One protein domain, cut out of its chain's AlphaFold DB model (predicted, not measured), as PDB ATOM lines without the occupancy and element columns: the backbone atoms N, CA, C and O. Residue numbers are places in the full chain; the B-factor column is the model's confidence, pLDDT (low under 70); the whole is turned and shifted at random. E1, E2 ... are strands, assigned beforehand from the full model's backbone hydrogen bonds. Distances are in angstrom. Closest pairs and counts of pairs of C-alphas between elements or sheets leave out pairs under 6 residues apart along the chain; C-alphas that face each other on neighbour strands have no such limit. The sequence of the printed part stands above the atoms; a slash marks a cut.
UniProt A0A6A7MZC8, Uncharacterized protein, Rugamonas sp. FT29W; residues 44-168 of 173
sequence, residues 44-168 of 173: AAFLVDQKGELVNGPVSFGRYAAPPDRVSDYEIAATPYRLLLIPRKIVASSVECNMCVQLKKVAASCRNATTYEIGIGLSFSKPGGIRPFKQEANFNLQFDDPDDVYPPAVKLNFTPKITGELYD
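Overview. This is residues 44 to 168 of the 173 residues of an uncharacterized protein of Rugamonas sp. FT29W (UniProt A0A6A7MZC8). A strongly twisted sheet of four strands, E1, E3, E6 and E5, makes one layer of a sandwich, and two smaller sheets, E2 E9 E7 and E4 E8, make the other, broken layer over it. E7 runs on into E8, from one small sheet to the other. The printed part has 125 residues with nine named strands, E1 to E9 in chain order, and no named helix; the class is all strand, though under half of the residues are in named elements. The large sheet, in the order E1, E3, E6, E5, is antiparallel, E2 E9 E7 is mixed and E4 E8 is antiparallel. The whole is compact, with a radius of gyration of the C-alphas of 15.0 A and spans of 44 by 34 by 23 A.

Along the chain. In the large sheet, E3 is residues 75 to 86, 28.7 A long, and bends by 79 degrees at residue 80. E6 is residues 114 to 122, 24.6 A, and E5 residues 99 to 106, 21.9 A. E1, residues 44 to 48, begins at C-alpha 44 (20.383, -9.155, -25.883). E2 is residues 59 to 65, 17.6 A, E7 residues 134 to 138, and E9 residues 161 to 167, 19.4 A, ending at C-alpha 167 (5.261, 7.447, 0.043). E4 is residues 91 to 94 and E8 residues 141 to 144.

Arrangement. E1 and E5 are the edge strands of the large sheet. E1 and E3 are antiparallel, with N 46 and O 84 at 2.9 A. E3 and E6 are antiparallel, with N 77 and O 120 at 2.8 A. E5 and E6 form a hairpin, with N 102 and O 119 at 2.8 A. The three sheets form a stack of sheets, face to face in turn. The large sheet and E2 E9 E7 have best planes 20 degrees apart; the closest C-alphas of E2 and E3, those of Phe 61 and Thr 79, are 5.4 A apart. E2 and E9 are parallel, with N 163 and O 59 at 2.8 A, and E9 and E7 antiparallel, with N 162 and O 137 at 2.8 A. The large sheet and E4 E8 have best planes 24 degrees apart; the closest C-alphas of E4 and E5, those of Ser 94 and Val 101, are 6.2 A apart. E4 and E8 are antiparallel, with N 93 and O 142 at 2.9 A.

Size, cuts and confidence. The two C-alphas farthest apart, those of Asp 147 and Asp 168, are 46.0 A apart. The printed part has no cut. The links E6 to E7 and E8 to E9 are long; the second is residues 145 to 160, of which 155 to 156 pair with residues 44 to 45 of E1, parallel. The mean pLDDT of the printed part is 85.4; residues 68 to 73, 96, 125 to 133 and 135 are under 70.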
ATOM      1  N   ALA A  44      19.967  -9.952 -27.026       95.94
ATOM      2  CA  ALA A  44      20.383  -9.155 -25.883       95.94
ATOM      3  C   ALA A  44      19.428  -7.994 -25.620       95.94
ATOM      4  O   ALA A  44      18.864  -7.403 -26.541       95.94
ATOM      5  N   ALA A  45      19.298  -7.650 -24.344       95.56
ATOM      6  CA  ALA A  45      18.533  -6.513 -23.876       95.56
ATOM      7  C   ALA A  45      19.456  -5.477 -23.228       95.56
ATOM      8  O   ALA A  45      20.353  -5.809 -22.442       95.56
ATOM      9  N   PHE A  46      19.209  -4.214 -23.550       96.12
ATOM     10  CA  PHE A  46      19.925  -3.059 -23.028       96.12
ATOM     11  C   PHE A  46      18.933  -2.051 -22.479       96.12
ATOM     12  O   PHE A  46      17.864  -1.847 -23.053       96.12
ATOM     13  N   LEU A  47      19.316  -1.392 -21.394       96.06
ATOM     14  CA  LEU A  47      18.576  -0.278 -20.835       96.06
ATOM     15  C   LEU A  47      19.272   1.017 -21.248       96.06
ATOM     16  O   LEU A  47      20.496   1.123 -21.141       96.06
ATOM     17  N   VAL A  48      18.500   1.989 -21.723       96.38
ATOM     18  CA  VAL A  48      18.993   3.343 -21.991       96.38
ATOM     19  C   VAL A  48      18.153   4.371 -21.262       96.38
ATOM     20  O   VAL A  48      16.951   4.172 -21.084       96.38
ATOM     21  N   ASP A  49      18.774   5.464 -20.841       94.75
ATOM     22  CA  ASP A  49      18.067   6.593 -20.245       94.75
ATOM     23  C   ASP A  49      17.542   7.581 -21.308       94.75
ATOM     24  O   ASP A  49      17.704   7.405 -22.520       94.75
ATOM     25  N   GLN A  50      16.918   8.662 -20.844       91.44
ATOM     26  CA  GLN A  50      16.398   9.741 -21.688       91.44
ATOM     27  C   GLN A  50      17.470  10.478 -22.509       91.44
ATOM     28  O   GLN A  50      17.138  11.097 -23.520       91.44
ATOM     29  N   LYS A  51      18.747  10.414 -22.106       91.19
ATOM     30  CA  LYS A  51      19.885  10.989 -22.842       91.19
ATOM     31  C   LYS A  51      20.420  10.026 -23.907       91.19
ATOM     32  O   LYS A  51      21.253  10.406 -24.731       91.19
ATOM     33  N   GLY A  52      19.914   8.794 -23.926       91.88
ATOM     34  CA  GLY A  52      20.369   7.732 -24.809       91.88
ATOM     35  C   GLY A  52      21.670   7.091 -24.343       91.88
ATOM     36  O   GLY A  52      22.386   6.535 -25.170       91.88
ATOM     37  N   GLU A  53      21.997   7.179 -23.056       94.38
ATOM     38  CA  GLU A  53      23.171   6.533 -22.470       94.38
ATOM     39  C   GLU A  53      22.809   5.145 -21.935       94.38
ATOM     40  O   GLU A  53      21.679   4.912 -21.506       94.38
ATOM     41  N   LEU A  54      23.762   4.206 -21.960       94.75
ATOM     42  CA  LEU A  54      23.551   2.866 -21.409       94.75
ATOM     43  C   LEU A  54      23.473   2.900 -19.889       94.75
ATOM     44  O   LEU A  54      24.335   3.463 -19.216       94.75
ATOM     45  N   VAL A  55      22.489   2.186 -19.360       95.25
ATOM     46  CA  VAL A  55      22.279   2.007 -17.929       95.25
ATOM     47  C   VAL A  55      22.516   0.542 -17.591       95.25
ATOM     48  O   VAL A  55      21.845  -0.340 -18.113       95.25
ATOM     49  N   ASN A  56      23.460   0.278 -16.688       94.19
ATOM     50  CA  ASN A  56      23.759  -1.085 -16.225       94.19
ATOM     51  C   ASN A  56      23.042  -1.424 -14.897       94.19
ATOM     52  O   ASN A  56      23.077  -2.562 -14.427       94.19
ATOM     53  N   GLY A  57      22.427  -0.423 -14.263       91.44
ATOM     54  CA  GLY A  57      21.755  -0.530 -12.968       91.44
ATOM     55  C   GLY A  57      20.296  -0.996 -13.053       91.44
ATOM     56  O   GLY A  57      19.837  -1.388 -14.128       91.44
ATOM     57  N   PRO A  58      19.575  -0.979 -11.916       90.94
ATOM     58  CA  PRO A  58      18.148  -1.272 -11.875       90.94
ATOM     59  C   PRO A  58      17.322  -0.197 -12.587       90.94
ATOM     60  O   PRO A  58      17.751   0.949 -12.734       90.94
ATOM     61  N   VAL A  59      16.091  -0.551 -12.952       89.56
ATOM     62  CA  VAL A  59      15.073   0.421 -13.357       89.56
ATOM     63  C   VAL A  59      14.574   1.127 -12.101       89.56
ATOM     64  O   VAL A  59      14.140   0.478 -11.147       89.56
ATOM     65  N   SER A  60      14.623   2.457 -12.093       89.25
ATOM     66  CA  SER A  60      14.048   3.258 -11.015       89.25
ATOM     67  C   SER A  60      12.801   4.012 -11.466       89.25
ATOM     68  O   SER A  60      12.797   4.639 -12.523       89.25
ATOM     69  N   PHE A  61      11.756   3.993 -10.642       86.88
ATOM     70  CA  PHE A  61      10.595   4.878 -10.804       86.88
ATOM     71  C   PHE A  61      10.674   6.124  -9.905       86.88
ATOM     72  O   PHE A  61       9.748   6.929  -9.870       86.88
ATOM     73  N   GLY A  62      11.785   6.307  -9.180       86.69
ATOM     74  CA  GLY A  62      11.980   7.440  -8.282       86.69
ATOM     75  C   GLY A  62      11.073   7.386  -7.051       86.69
ATOM     76  O   GLY A  62      10.943   6.342  -6.413       86.69
ATOM     77  N   ARG A  63      10.493   8.539  -6.693       86.00
ATOM     78  CA  ARG A  63       9.538   8.679  -5.587       86.00
ATOM     79  C   ARG A  63       8.136   8.811  -6.165       86.00
ATOM     80  O   ARG A  63       7.901   9.698  -6.980       86.00
ATOM     81  N   TYR A  64       7.221   7.964  -5.719       83.94
ATOM     82  CA  TYR A  64       5.849   7.920  -6.207       83.94
ATOM     83  C   TYR A  64       4.872   8.046  -5.037       83.94
ATOM     84  O   TYR A  64       5.024   7.377  -4.012       83.94
ATOM     85  N   ALA A  65       3.900   8.947  -5.163       80.62
ATOM     86  CA  ALA A  65       2.877   9.147  -4.144       80.62
ATOM     87  C   ALA A  65       1.830   8.041  -4.275       80.62
ATOM     88  O   ALA A  65       1.200   7.922  -5.320       80.62
ATOM     89  N   ALA A  66       1.640   7.239  -3.230       76.19
ATOM     90  CA  ALA A  66       0.551   6.275  -3.205       76.19
ATOM     91  C   ALA A  66      -0.796   7.025  -3.135       76.19
ATOM     92  O   ALA A  66      -0.909   7.972  -2.345       76.19
ATOM     93  N   PRO A  67      -1.814   6.624  -3.918       73.12
ATOM     94  CA  PRO A  67      -3.123   7.263  -3.881       73.12
ATOM     95  C   PRO A  67      -3.744   7.147  -2.475       73.12
ATOM     96  O   PRO A  67      -3.663   6.080  -1.853       73.12
ATOM     97  N   PRO A  68      -4.349   8.232  -1.953       64.62
ATOM     98  CA  PRO A  68      -4.804   8.311  -0.562       64.62
ATOM     99  C   PRO A  68      -5.952   7.346  -0.251       64.62
ATOM    100  O   PRO A  68      -6.095   6.894   0.882       64.62
ATOM    101  N   ASP A  69      -6.758   7.016  -1.254       63.94
ATOM    102  CA  ASP A  69      -7.942   6.178  -1.129       63.94
ATOM    103  C   ASP A  69      -7.678   4.710  -1.522       63.94
ATOM    104  O   ASP A  69      -8.496   3.846  -1.214       63.94
ATOM    105  N   ARG A  70      -6.518   4.391  -2.129       63.56
ATOM    106  CA  ARG A  70      -6.139   3.051  -2.646       63.56
ATOM    107  C   ARG A  70      -7.233   2.367  -3.486       63.56
ATOM    108  O   ARG A  70      -7.209   1.147  -3.636       63.56
ATOM    109  N   VAL A  71      -8.182   3.143  -4.017       54.34
ATOM    110  CA  VAL A  71      -9.329   2.644  -4.796       54.34
ATOM    111  C   VAL A  71      -8.902   2.311  -6.225       54.34
ATOM    112  O   VAL A  71      -9.526   1.490  -6.888       54.34
ATOM    113  N   SER A  72      -7.807   2.913  -6.697       59.53
ATOM    114  CA  SER A  72      -7.151   2.500  -7.933       59.53
ATOM    115  C   SER A  72      -6.488   1.134  -7.744       59.53
ATOM    116  O   SER A  72      -5.504   0.992  -7.012       59.53
ATOM    117  N   ASP A  73      -7.021   0.123  -8.430       68.56
ATOM    118  CA  ASP A  73      -6.471  -1.235  -8.406       68.56
ATOM    119  C   ASP A  73      -5.071  -1.318  -9.033       68.56
ATOM    120  O   ASP A  73      -4.300  -2.242  -8.729       68.56
ATOM    121  N   TYR A  74      -4.741  -0.361  -9.910       76.06
ATOM    122  CA  TYR A  74      -3.535  -0.385 -10.721       76.06
ATOM    123  C   TYR A  74      -3.146   0.992 -11.278       76.06
ATOM    124  O   TYR A  74      -3.934   1.640 -11.965       76.06
ATOM    125  N   GLU A  75      -1.892   1.397 -11.075       84.25
ATOM    126  CA  GLU A  75      -1.322   2.616 -11.661       84.25
ATOM    127  C   GLU A  75      -0.017   2.328 -12.402       84.25
ATOM    128  O   GLU A  75       0.713   1.397 -12.067       84.25
ATOM    129  N   ILE A  76       0.303   3.148 -13.408       86.19
ATOM    130  CA  ILE A  76       1.569   3.059 -14.141       86.19
ATOM    131  C   ILE A  76       2.420   4.285 -13.813       86.19
ATOM    132  O   ILE A  76       2.119   5.401 -14.237       86.19
ATOM    133  N   ALA A  77       3.523   4.071 -13.103       88.19
ATOM    134  CA  ALA A  77       4.559   5.072 -12.913       88.19
ATOM    135  C   ALA A  77       5.459   5.126 -14.157       88.19
ATOM    136  O   ALA A  77       6.093   4.134 -14.528       88.19
ATOM    137  N   ALA A  78       5.524   6.281 -14.818       89.06
ATOM    138  CA  ALA A  78       6.429   6.477 -15.947       89.06
ATOM    139  C   ALA A  78       7.896   6.440 -15.486       89.06
ATOM    140  O   ALA A  78       8.232   6.945 -14.415       89.06
ATOM    141  N   THR A  79       8.781   5.881 -16.313       92.31
ATOM    142  CA  THR A  79      10.230   5.913 -16.074       92.31
ATOM    143  C   THR A  79      10.942   6.621 -17.227       92.31
ATOM    144  O   THR A  79      10.418   6.651 -18.343       92.31
ATOM    145  N   PRO A  80      12.147   7.178 -17.013       93.19
ATOM    146  CA  PRO A  80      12.918   7.808 -18.084       93.19
ATOM    147  C   PRO A  80      13.648   6.787 -18.972       93.19
ATOM    148  O   PRO A  80      14.506   7.178 -19.764       93.19
ATOM    149  N   TYR A  81      13.378   5.489 -18.810       95.00
ATOM    150  CA  TYR A  81      14.150   4.433 -19.445       95.00
ATOM    151  C   TYR A  81      13.448   3.837 -20.662       95.00
ATOM    152  O   TYR A  81      12.220   3.735 -20.737       95.00
ATOM    153  N   ARG A  82      14.261   3.362 -21.606       96.00
ATOM    154  CA  ARG A  82      13.822   2.524 -22.721       96.00
ATOM    155  C   ARG A  82      14.584   1.207 -22.728       96.00
ATOM    156  O   ARG A  82      15.791   1.179 -22.489       96.00
ATOM    157  N   LEU A  83      13.879   0.128 -23.048       96.06
ATOM    158  CA  LEU A  83      14.466  -1.179 -23.315       96.06
ATOM    159  C   LEU A  83      14.770  -1.285 -24.809       96.06
ATOM    160  O   LEU A  83      13.881  -1.089 -25.641       96.06
ATOM    161  N   LEU A  84      16.006  -1.628 -25.154       96.94
ATOM    162  CA  LEU A  84      16.414  -1.981 -26.509       96.94
ATOM    163  C   LEU A  84      16.673  -3.481 -26.566       96.94
ATOM    164  O   LEU A  84      17.519  -3.989 -25.835       96.94
ATOM    165  N   LEU A  85      15.954  -4.170 -27.445       96.44
ATOM    166  CA  LEU A  85      16.025  -5.613 -27.607       96.44
ATOM    167  C   LEU A  85      16.514  -5.949 -29.009       96.44
ATOM    168  O   LEU A  85      15.951  -5.485 -30.001       96.44
ATOM    169  N   ILE A  86      17.570  -6.744 -29.085       95.62
ATOM    170  CA  ILE A  86      18.139  -7.233 -30.337       95.62
ATOM    171  C   ILE A  86      18.085  -8.768 -30.364       95.62
ATOM    172  O   ILE A  86      18.165  -9.377 -29.300       95.62
ATOM    173  N   PRO A  87      18.003  -9.396 -31.550       93.62
ATOM    174  CA  PRO A  87      17.630  -8.771 -32.819       93.62
ATOM    175  C   PRO A  87      16.178  -8.257 -32.793       93.62
ATOM    176  O   PRO A  87      15.370  -8.676 -31.973       93.62
ATOM    177  N   ARG A  88      15.826  -7.354 -33.716       92.75
ATOM    178  CA  ARG A  88      14.509  -6.685 -33.777       92.75
ATOM    179  C   ARG A  88      13.294  -7.626 -33.758       92.75
ATOM    180  O   ARG A  88      12.213  -7.191 -33.375       92.75
ATOM    181  N   LYS A  89      13.446  -8.879 -34.182       91.50
ATOM    182  CA  LYS A  89      12.353  -9.857 -34.172       91.50
ATOM    183  C   LYS A  89      11.951 -10.327 -32.772       91.50
ATOM    184  O   LYS A  89      10.791 -10.668 -32.586       91.50
ATOM    185  N   ILE A  90      12.865 -10.287 -31.800       93.44
ATOM    186  CA  ILE A  90      12.559 -10.699 -30.429       93.44
ATOM    187  C   ILE A  90      11.556  -9.716 -29.830       93.44
ATOM    188  O   ILE A  90      11.666  -8.495 -30.007       93.44
ATOM    189  N   VAL A  91      10.580 -10.260 -29.116       93.56
ATOM    190  CA  VAL A  91       9.537  -9.524 -28.410       93.56
ATOM    191  C   VAL A  91       9.732  -9.736 -26.915       93.56
ATOM    192  O   VAL A  91      10.086 -10.825 -26.476       93.56
ATOM    193  N   ALA A  92       9.525  -8.681 -26.132       93.12
ATOM    194  CA  ALA A  92       9.456  -8.769 -24.681       93.12
ATOM    195  C   ALA A  92       8.019  -8.536 -24.208       93.12
ATOM    196  O   ALA A  92       7.334  -7.640 -24.715       93.12
ATOM    197  N   SER A  93       7.598  -9.309 -23.215       89.31
ATOM    198  CA  SER A  93       6.318  -9.166 -22.528       89.31
ATOM    199  C   SER A  93       6.529  -9.179 -21.012       89.31
ATOM    200  O   SER A  93       7.471  -9.779 -20.489       89.31
ATOM    201  N   SER A  94       5.681  -8.444 -20.296       81.62
ATOM    202  CA  SER A  94       5.696  -8.419 -18.835       81.62
ATOM    203  C   SER A  94       4.825  -9.530 -18.272       81.62
ATOM    204  O   SER A  94       3.685  -9.687 -18.711       81.62
ATOM    205  N   VAL A  95       5.310 -10.220 -17.244       76.50
ATOM    206  CA  VAL A  95       4.488 -11.164 -16.477       76.50
ATOM    207  C   VAL A  95       3.724 -10.403 -15.390       76.50
ATOM    208  O   VAL A  95       4.279  -9.509 -14.747       76.50
ATOM    209  N   GLU A  96       2.450 -10.740 -15.190       68.38
ATOM    210  CA  GLU A  96       1.594 -10.087 -14.198       68.38
ATOM    211  C   GLU A  96       2.143 -10.275 -12.772       68.38
ATOM    212  O   GLU A  96       2.410 -11.394 -12.332       68.38
ATOM    213  N   CYS A  97       2.309  -9.178 -12.029       70.75
ATOM    214  CA  CYS A  97       2.635  -9.196 -10.603       70.75
ATOM    215  C   CYS A  97       2.278  -7.855  -9.935       70.75
ATOM    216  O   CYS A  97       1.882  -6.903 -10.610       70.75
ATOM    217  N   ASN A  98       2.407  -7.777  -8.602       73.88
ATOM    218  CA  ASN A  98       2.041  -6.581  -7.830       73.88
ATOM    219  C   ASN A  98       2.882  -5.349  -8.219       73.88
ATOM    220  O   ASN A  98       2.321  -4.257  -8.298       73.88
ATOM    221  N   MET A  99       4.187  -5.531  -8.496       77.44
ATOM    222  CA  MET A  99       5.088  -4.530  -9.092       77.44
ATOM    223  C   MET A  99       5.757  -5.114 -10.341       77.44
ATOM    224  O   MET A  99       6.755  -5.826 -10.227       77.44
ATOM    225  N   CYS A 100       5.225  -4.818 -11.524       83.44
ATOM    226  CA  CYS A 100       5.763  -5.295 -12.805       83.44
ATOM    227  C   CYS A 100       6.288  -4.131 -13.638       83.44
ATOM    228  O   CYS A 100       5.804  -3.007 -13.533       83.44
ATOM    229  N   VAL A 101       7.234  -4.396 -14.535       88.00
ATOM    230  CA  VAL A 101       7.462  -3.452 -15.630       88.00
ATOM    231  C   VAL A 101       6.321  -3.560 -16.623       88.00
ATOM    232  O   VAL A 101       5.886  -4.651 -16.953       88.00
ATOM    233  N   GLN A 102       5.885  -2.418 -17.125       90.44
ATOM    234  CA  GLN A 102       5.022  -2.287 -18.280       90.44
ATOM    235  C   GLN A 102       5.852  -1.868 -19.484       90.44
ATOM    236  O   GLN A 102       6.631  -0.917 -19.416       90.44
ATOM    237  N   LEU A 103       5.685  -2.590 -20.587       93.00
ATOM    238  CA  LEU A 103       6.394  -2.329 -21.829       93.00
ATOM    239  C   LEU A 103       5.432  -1.766 -22.867       93.00
ATOM    240  O   LEU A 103       4.459  -2.414 -23.243       93.00
ATOM    241  N   LYS A 104       5.751  -0.588 -23.398       93.94
ATOM    242  CA  LYS A 104       5.050  -0.021 -24.552       93.94
ATOM    243  C   LYS A 104       5.995   0.005 -25.740       93.94
ATOM    244  O   LYS A 104       6.975   0.744 -25.737       93.94
ATOM    245  N   LYS A 105       5.716  -0.802 -26.765       94.44
ATOM    246  CA  LYS A 105       6.520  -0.805 -27.995       94.44
ATOM    247  C   LYS A 105       6.415   0.562 -28.673       94.44
ATOM    248  O   LYS A 105       5.315   1.075 -28.868       94.44
ATOM    249  N   VAL A 106       7.553   1.133 -29.047       94.69
ATOM    250  CA  VAL A 106       7.645   2.429 -29.732       94.69
ATOM    251  C   VAL A 106       8.493   2.314 -30.996       94.69
ATOM    252  O   VAL A 106       9.006   1.241 -31.329       94.69
ATOM    253  N   ALA A 107       8.623   3.419 -31.732       93.31
ATOM    254  CA  ALA A 107       9.513   3.485 -32.881       93.31
ATOM    255  C   ALA A 107      10.940   3.063 -32.488       93.31
ATOM    256  O   ALA A 107      11.458   3.446 -31.436       93.31
ATOM    257  N   ALA A 108      11.564   2.250 -33.340       91.69
ATOM    258  CA  ALA A 108      12.883   1.700 -33.073       91.69
ATOM    259  C   ALA A 108      13.928   2.821 -32.964       91.69
ATOM    260  O   ALA A 108      14.101   3.603 -33.897       91.69
ATOM    261  N   SER A 109      14.650   2.869 -31.842       91.94
ATOM    262  CA  SER A 109      15.761   3.812 -31.640       91.94
ATOM    263  C   SER A 109      17.019   3.400 -32.412       91.94
ATOM    264  O   SER A 109      17.801   4.254 -32.814       91.94
ATOM    265  N   CYS A 110      17.192   2.097 -32.661       93.12
ATOM    266  CA  CYS A 110      18.263   1.537 -33.481       93.12
ATOM    267  C   CYS A 110      17.671   0.605 -34.545       93.12
ATOM    268  O   CYS A 110      16.734  -0.141 -34.271       93.12
ATOM    269  N   ARG A 111      18.240   0.595 -35.757       91.19
ATOM    270  CA  ARG A 111      17.707  -0.163 -36.911       91.19
ATOM    271  C   ARG A 111      17.530  -1.666 -36.646       91.19
ATOM    272  O   ARG A 111      16.585  -2.266 -37.153       91.19
ATOM    273  N   ASN A 112      18.444  -2.265 -35.885       90.44
ATOM    274  CA  ASN A 112      18.485  -3.697 -35.582       90.44
ATOM    275  C   ASN A 112      17.803  -4.071 -34.254       90.44
ATOM    276  O   ASN A 112      17.864  -5.240 -33.871       90.44
ATOM    277  N   ALA A 113      17.153  -3.119 -33.578       95.12
ATOM    278  CA  ALA A 113      16.523  -3.327 -32.281       95.12
ATOM    279  C   ALA A 113      15.013  -3.071 -32.323       95.12
ATOM    280  O   ALA A 113      14.525  -2.232 -33.081       95.12
ATOM    281  N   THR A 114      14.278  -3.763 -31.459       95.75
ATOM    282  CA  THR A 114      12.959  -3.320 -31.009       95.75
ATOM    283  C   THR A 114      13.134  -2.445 -29.776       95.75
ATOM    284  O   THR A 114      13.961  -2.733 -28.911       95.75
ATOM    285  N   THR A 115      12.368  -1.358 -29.701       96.38
ATOM    286  CA  THR A 115      12.416  -0.411 -28.586       96.38
ATOM    287  C   THR A 115      11.099  -0.420 -27.827       96.38
ATOM    288  O   THR A 115      10.028  -0.346 -28.433       96.38
ATOM    289  N   TYR A 116      11.197  -0.456 -26.502       96.44
ATOM    290  CA  TYR A 116      10.073  -0.289 -25.592       96.44
ATOM    291  C   TYR A 116      10.322   0.889 -24.657       96.44
ATOM    292  O   TYR A 116      11.419   1.035 -24.123       96.44
ATOM    293  N   GLU A 117       9.302   1.704 -24.428       95.25
ATOM    294  CA  GLU A 117       9.242   2.555 -23.242       95.25
ATOM    295  C   GLU A 117       8.902   1.699 -22.024       95.25
ATOM    296  O   GLU A 117       8.105   0.760 -22.122       95.25
ATOM    297  N   ILE A 118       9.527   2.024 -20.893       93.00
ATOM    298  CA  ILE A 118       9.361   1.303 -19.634       93.00
ATOM    299  C   ILE A 118       8.510   2.145 -18.681       93.00
ATOM    300  O   ILE A 118       8.871   3.268 -18.328       93.00
ATOM    301  N   GLY A 119       7.398   1.578 -18.228       91.31
ATOM    302  CA  GLY A 119       6.667   2.019 -17.041       91.31
ATOM    303  C   GLY A 119       6.779   0.980 -15.926       91.31
ATOM    304  O   GLY A 119       7.171  -0.156 -16.182       91.31
ATOM    305  N   ILE A 120       6.418   1.343 -14.699       89.06
ATOM    306  CA  ILE A 120       6.226   0.400 -13.592       89.06
ATOM    307  C   ILE A 120       4.740   0.354 -13.253       89.06
ATOM    308  O   ILE A 120       4.171   1.357 -12.839       89.06
ATOM    309  N   GLY A 121       4.126  -0.808 -13.433       86.69
ATOM    310  CA  GLY A 121       2.781  -1.106 -12.968       86.69
ATOM    311  C   GLY A 121       2.769  -1.403 -11.475       86.69
ATOM    312  O   GLY A 121       3.530  -2.257 -11.020       86.69
ATOM    313  N   LEU A 122       1.901  -0.725 -10.733       84.06
ATOM    314  CA  LEU A 122       1.773  -0.798  -9.283       84.06
ATOM    315  C   LEU A 122       0.340  -1.183  -8.923       84.06
ATOM    316  O   LEU A 122      -0.586  -0.447  -9.247       84.06
ATOM    317  N   SER A 123       0.152  -2.316  -8.243       81.00
ATOM    318  CA  SER A 123      -1.154  -2.719  -7.710       81.00
ATOM    319  C   SER A 123      -1.235  -2.517  -6.197       81.00
ATOM    320  O   SER A 123      -0.409  -3.035  -5.432       81.00
ATOM    321  N   PHE A 124      -2.254  -1.770  -5.764       76.38
ATOM    322  CA  PHE A 124      -2.435  -1.354  -4.367       76.38
ATOM    323  C   PHE A 124      -3.517  -2.148  -3.616       76.38
ATOM    324  O   PHE A 124      -3.465  -2.212  -2.385       76.38
ATOM    325  N   SER A 125      -4.460  -2.772  -4.329       69.06
ATOM    326  CA  SER A 125      -5.644  -3.436  -3.756       69.06
ATOM    327  C   SER A 125      -5.561  -4.969  -3.694       69.06
ATOM    328  O   SER A 125      -6.296  -5.591  -2.923       69.06
ATOM    329  N   LYS A 126      -4.654  -5.610  -4.447       63.41
ATOM    330  CA  LYS A 126      -4.465  -7.074  -4.416       63.41
ATOM    331  C   LYS A 126      -3.955  -7.559  -3.042       63.41
ATOM    332  O   LYS A 126      -3.244  -6.820  -2.357       63.41
ATOM    333  N   PRO A 127      -4.240  -8.807  -2.615       59.44
ATOM    334  CA  PRO A 127      -3.590  -9.408  -1.446       59.44
ATOM    335  C   PRO A 127      -2.058  -9.364  -1.584       59.44
ATOM    336  O   PRO A 127      -1.505  -9.780  -2.600       59.44
ATOM    337  N   GLY A 128      -1.360  -8.817  -0.583       63.25
ATOM    338  CA  GLY A 128       0.079  -8.520  -0.700       63.25
ATOM    339  C   GLY A 128       0.396  -7.262  -1.521       63.25
ATOM    340  O   GLY A 128       1.531  -7.087  -1.966       63.25
ATOM    341  N   GLY A 129      -0.606  -6.406  -1.731       63.56
ATOM    342  CA  GLY A 129      -0.505  -5.128  -2.416       63.56
ATOM    343  C   GLY A 129       0.555  -4.226  -1.802       63.56
ATOM    344  O   GLY A 129       0.910  -4.303  -0.619       63.56
ATOM    345  N   ILE A 130       1.085  -3.374  -2.660       65.88
ATOM    346  CA  ILE A 130       2.232  -2.546  -2.358       65.88
ATOM    347  C   ILE A 130       1.873  -1.489  -1.301       65.88
ATOM    348  O   ILE A 130       0.867  -0.790  -1.401       65.88
ATOM    349  N   ARG A 131       2.722  -1.351  -0.273       66.44
ATOM    350  CA  ARG A 131       2.609  -0.309   0.760       66.44
ATOM    351  C   ARG A 131       3.712   0.749   0.595       66.44
ATOM    352  O   ARG A 131       4.720   0.464  -0.049       66.44
ATOM    353  N   PRO A 132       3.553   1.948   1.184       61.12
ATOM    354  CA  PRO A 132       4.613   2.951   1.217       61.12
ATOM    355  C   PRO A 132       5.873   2.425   1.924       61.12
ATOM    356  O   PRO A 132       5.848   2.190   3.131       61.12
ATOM    357  N   PHE A 133       6.944   2.174   1.168       67.06
ATOM    358  CA  PHE A 133       8.291   1.816   1.634       67.06
ATOM    359  C   PHE A 133       9.280   1.809   0.447       67.06
ATOM    360  O   PHE A 133       8.887   2.021  -0.705       67.06
ATOM    361  N   LYS A 134      10.574   1.564   0.719       70.88
ATOM    362  CA  LYS A 134      11.591   1.311  -0.318       70.88
ATOM    363  C   LYS A 134      11.319  -0.022  -1.007       70.88
ATOM    364  O   LYS A 134      11.522  -1.077  -0.413       70.88
ATOM    365  N   GLN A 135      10.868   0.032  -2.247       69.69
ATOM    366  CA  GLN A 135      10.499  -1.149  -3.012       69.69
ATOM    367  C   GLN A 135      11.720  -1.709  -3.735       69.69
ATOM    368  O   GLN A 135      12.376  -0.985  -4.483       69.69
ATOM    369  N   GLU A 136      11.976  -3.003  -3.560       72.56
ATOM    370  CA  GLU A 136      12.843  -3.781  -4.439       72.56
ATOM    371  C   GLU A 136      12.069  -5.007  -4.924       72.56
ATOM    372  O   GLU A 136      11.586  -5.798  -4.115       72.56
ATOM    373  N   ALA A 137      11.953  -5.178  -6.241       74.12
ATOM    374  CA  ALA A 137      11.466  -6.426  -6.825       74.12
ATOM    375  C   ALA A 137      12.316  -6.838  -8.020       74.12
ATOM    376  O   ALA A 137      12.938  -6.004  -8.684       74.12
ATOM    377  N   ASN A 138      12.318  -8.137  -8.303       77.38
ATOM    378  CA  ASN A 138      12.908  -8.654  -9.525       77.38
ATOM    379  C   ASN A 138      12.019  -8.299 -10.718       77.38
ATOM    380  O   ASN A 138      10.791  -8.338 -10.649       77.38
ATOM    381  N   PHE A 139      12.667  -7.949 -11.818       74.69
ATOM    382  CA  PHE A 139      12.025  -7.675 -13.089       74.69
ATOM    383  C   PHE A 139      11.806  -8.986 -13.845       74.69
ATOM    384  O   PHE A 139      12.765  -9.616 -14.288       74.69
ATOM    385  N   ASN A 140      10.543  -9.386 -13.995       75.44
ATOM    386  CA  ASN A 140      10.168 -10.583 -14.741       75.44
ATOM    387  C   ASN A 140       9.732 -10.192 -16.153       75.44
ATOM    388  O   ASN A 140       8.600  -9.746 -16.361       75.44
ATOM    389  N   LEU A 141      10.637 -10.364 -17.113       85.06
ATOM    390  CA  LEU A 141      10.279 -10.384 -18.524       85.06
ATOM    391  C   LEU A 141      10.270 -11.800 -19.049       85.06
ATOM    392  O   LEU A 141      11.158 -12.596 -18.745       85.06
ATOM    393  N   GLN A 142       9.308 -12.038 -19.921       90.06
ATOM    394  CA  GLN A 142       9.378 -13.115 -20.875       90.06
ATOM    395  C   GLN A 142       9.871 -12.556 -22.212       90.06
ATOM    396  O   GLN A 142       9.546 -11.428 -22.598       90.06
ATOM    397  N   PHE A 143      10.705 -13.343 -22.882       93.12
ATOM    398  CA  PHE A 143      11.195 -13.051 -24.217       93.12
ATOM    399  C   PHE A 143      10.734 -14.154 -25.147       93.12
ATOM    400  O   PHE A 143      10.895 -15.329 -24.821       93.12
ATOM    401  N   ASP A 144      10.221 -13.760 -26.303       93.38
ATOM    402  CA  ASP A 144       9.708 -14.670 -27.314       93.38
ATOM    403  C   ASP A 144      10.334 -14.314 -28.670       93.38
ATOM    404  O   ASP A 144      10.518 -13.136 -29.005       93.38
ATOM    405  N   ASP A 145      10.686 -15.336 -29.448       93.06
ATOM    406  CA  ASP A 145      11.068 -15.204 -30.852       93.06
ATOM    407  C   ASP A 145       9.900 -15.746 -31.683       93.06
ATOM    408  O   ASP A 145       9.645 -16.943 -31.632       93.06
ATOM    409  N   PRO A 146       9.152 -14.906 -32.416       90.00
ATOM    410  CA  PRO A 146       7.979 -15.364 -33.161       90.00
ATOM    411  C   PRO A 146       8.319 -16.365 -34.276       90.00
ATOM    412  O   PRO A 146       7.415 -17.027 -34.781       90.00
ATOM    413  N   ASP A 147       9.597 -16.475 -34.653       90.88
ATOM    414  CA  ASP A 147      10.072 -17.404 -35.677       90.88
ATOM    415  C   ASP A 147      10.619 -18.719 -35.085       90.88
ATOM    416  O   ASP A 147      11.060 -19.586 -35.840       90.88
ATOM    417  N   ASP A 148      10.638 -18.869 -33.756       88.81
ATOM    418  CA  ASP A 148      11.144 -20.055 -33.055       88.81
ATOM    419  C   ASP A 148      10.098 -20.580 -32.059       88.81
ATOM    420  O   ASP A 148       9.286 -19.844 -31.503       88.81
ATOM    421  N   VAL A 149      10.111 -21.886 -31.827       84.19
ATOM    422  CA  VAL A 149       9.242 -22.541 -30.843       84.19
ATOM    423  C   VAL A 149       9.821 -22.398 -29.432       84.19
ATOM    424  O   VAL A 149       9.085 -22.479 -28.447       84.19
ATOM    425  N   TYR A 150      11.133 -22.180 -29.313       85.69
ATOM    426  CA  TYR A 150      11.814 -22.073 -28.028       85.69
ATOM    427  C   TYR A 150      12.084 -20.615 -27.635       85.69
ATOM    428  O   TYR A 150      12.561 -19.832 -28.459       85.69
ATOM    429  N   PRO A 151      11.859 -20.242 -26.358       87.88
ATOM    430  CA  PRO A 151      12.208 -18.917 -25.873       87.88
ATOM    431  C   PRO A 151      13.702 -18.616 -26.086       87.88
ATOM    432  O   PRO A 151      14.556 -19.417 -25.685       87.88
ATOM    433  N   PRO A 152      14.050 -17.465 -26.682       90.75
ATOM    434  CA  PRO A 152      15.432 -17.091 -26.921       90.75
ATOM    435  C   PRO A 152      16.165 -16.841 -25.598       90.75
ATOM    436  O   PRO A 152      15.668 -16.166 -24.695       90.75
ATOM    437  N   ALA A 153      17.410 -17.308 -25.511       91.81
ATOM    438  CA  ALA A 153      18.300 -16.958 -24.410       91.81
ATOM    439  C   ALA A 153      18.774 -15.501 -24.562       91.81
ATOM    440  O   ALA A 153      19.754 -15.216 -25.252       91.81
ATOM    441  N   VAL A 154      18.061 -14.565 -23.931       94.00
ATOM    442  CA  VAL A 154      18.376 -13.131 -23.989       94.00
ATOM    443  C   VAL A 154      19.367 -12.743 -22.894       94.00
ATOM    444  O   VAL A 154      19.085 -12.851 -21.701       94.00
ATOM    445  N   LYS A 155      20.524 -12.204 -23.291       94.81
ATOM    446  CA  LYS A 155      21.488 -11.612 -22.354       94.81
ATOM    447  C   LYS A 155      20.998 -10.246 -21.865       94.81
ATOM    448  O   LYS A 155      20.890  -9.306 -22.651       94.81
ATOM    449  N   LEU A 156      20.791 -10.098 -20.558       93.62
ATOM    450  CA  LEU A 156      20.485  -8.806 -19.935       93.62
ATOM    451  C   LEU A 156      21.785  -8.061 -19.607       93.62
ATOM    452  O   LEU A 156      22.606  -8.552 -18.837       93.62
ATOM    453  N   ASN A 157      21.986  -6.873 -20.183       94.69
ATOM    454  CA  ASN A 157      23.168  -6.033 -19.925       94.69
ATOM    455  C   ASN A 157      22.907  -4.954 -18.856       94.69
ATOM    456  O   ASN A 157      23.536  -3.900 -18.862       94.69
ATOM    457  N   PHE A 158      21.961  -5.212 -17.959       93.56
ATOM    458  CA  PHE A 158      21.578  -4.346 -16.848       93.56
ATOM    459  C   PHE A 158      21.116  -5.208 -15.670       93.56
ATOM    460  O   PHE A 158      20.912  -6.413 -15.818       93.56
ATOM    461  N   THR A 159      20.946  -4.601 -14.496       92.56
ATOM    462  CA  THR A 159      20.449  -5.305 -13.309       92.56
ATOM    463  C   THR A 159      18.927  -5.459 -13.410       92.56
ATOM    464  O   THR A 159      18.236  -4.441 -13.373       92.56
ATOM    465  N   PRO A 160      18.365  -6.681 -13.503       87.94
ATOM    466  CA  PRO A 160      16.926  -6.897 -13.672       87.94
ATOM    467  C   PRO A 160      16.174  -6.721 -12.344       87.94
ATOM    468  O   PRO A 160      15.592  -7.654 -11.793       87.94
ATOM    469  N   LYS A 161      16.198  -5.499 -11.817       89.38
ATOM    470  CA  LYS A 161      15.507  -5.094 -10.596       89.38
ATOM    471  C   LYS A 161      14.760  -3.787 -10.817       89.38
ATOM    472  O   LYS A 161      15.211  -2.927 -11.573       89.38
ATOM    473  N   ILE A 162      13.648  -3.641 -10.110       86.81
ATOM    474  CA  ILE A 162      12.866  -2.412 -10.005       86.81
ATOM    475  C   ILE A 162      13.144  -1.807  -8.628       86.81
ATOM    476  O   ILE A 162      13.123  -2.527  -7.629       86.81
ATOM    477  N   THR A 163      13.412  -0.503  -8.577       88.94
ATOM    478  CA  THR A 163      13.711   0.235  -7.340       88.94
ATOM    479  C   THR A 163      12.932   1.543  -7.254       88.94
ATOM    480  O   THR A 163      12.687   2.203  -8.266       88.94
ATOM    481  N   GLY A 164      12.588   1.966  -6.042       86.62
ATOM    482  CA  GLY A 164      11.992   3.279  -5.808       86.62
ATOM    483  C   GLY A 164      11.405   3.420  -4.412       86.62
ATOM    484  O   GLY A 164      11.536   2.536  -3.564       86.62
ATOM    485  N   GLU A 165      10.767   4.556  -4.168       85.75
ATOM    486  CA  GLU A 165      10.107   4.875  -2.907       85.75
ATOM    487  C   GLU A 165       8.636   5.146  -3.175       85.75
ATOM    488  O   GLU A 165       8.290   6.042  -3.944       85.75
ATOM    489  N   LEU A 166       7.773   4.397  -2.499       82.38
ATOM    490  CA  LEU A 166       6.366   4.749  -2.401       82.38
ATOM    491  C   LEU A 166       6.147   5.465  -1.083       82.38
ATOM    492  O   LEU A 166       6.540   4.955  -0.034       82.38
ATOM    493  N   TYR A 167       5.544   6.645  -1.140       80.94
ATOM    494  CA  TYR A 167       5.261   7.447   0.043       80.94
ATOM    495  C   TYR A 167       3.778   7.783   0.112       80.94
ATOM    496  O   TYR A 167       3.110   7.909  -0.911       80.94
ATOM    497  N   ASP A 168       3.264   7.924   1.327       77.44
ATOM    498  CA  ASP A 168       1.911   8.415   1.550       77.44
ATOM    499  C   ASP A 168       1.955   9.954   1.608       77.44
ATOM    500  O   ASP A 168       2.597  10.504   2.510       77.44
TER     501      ASP A 168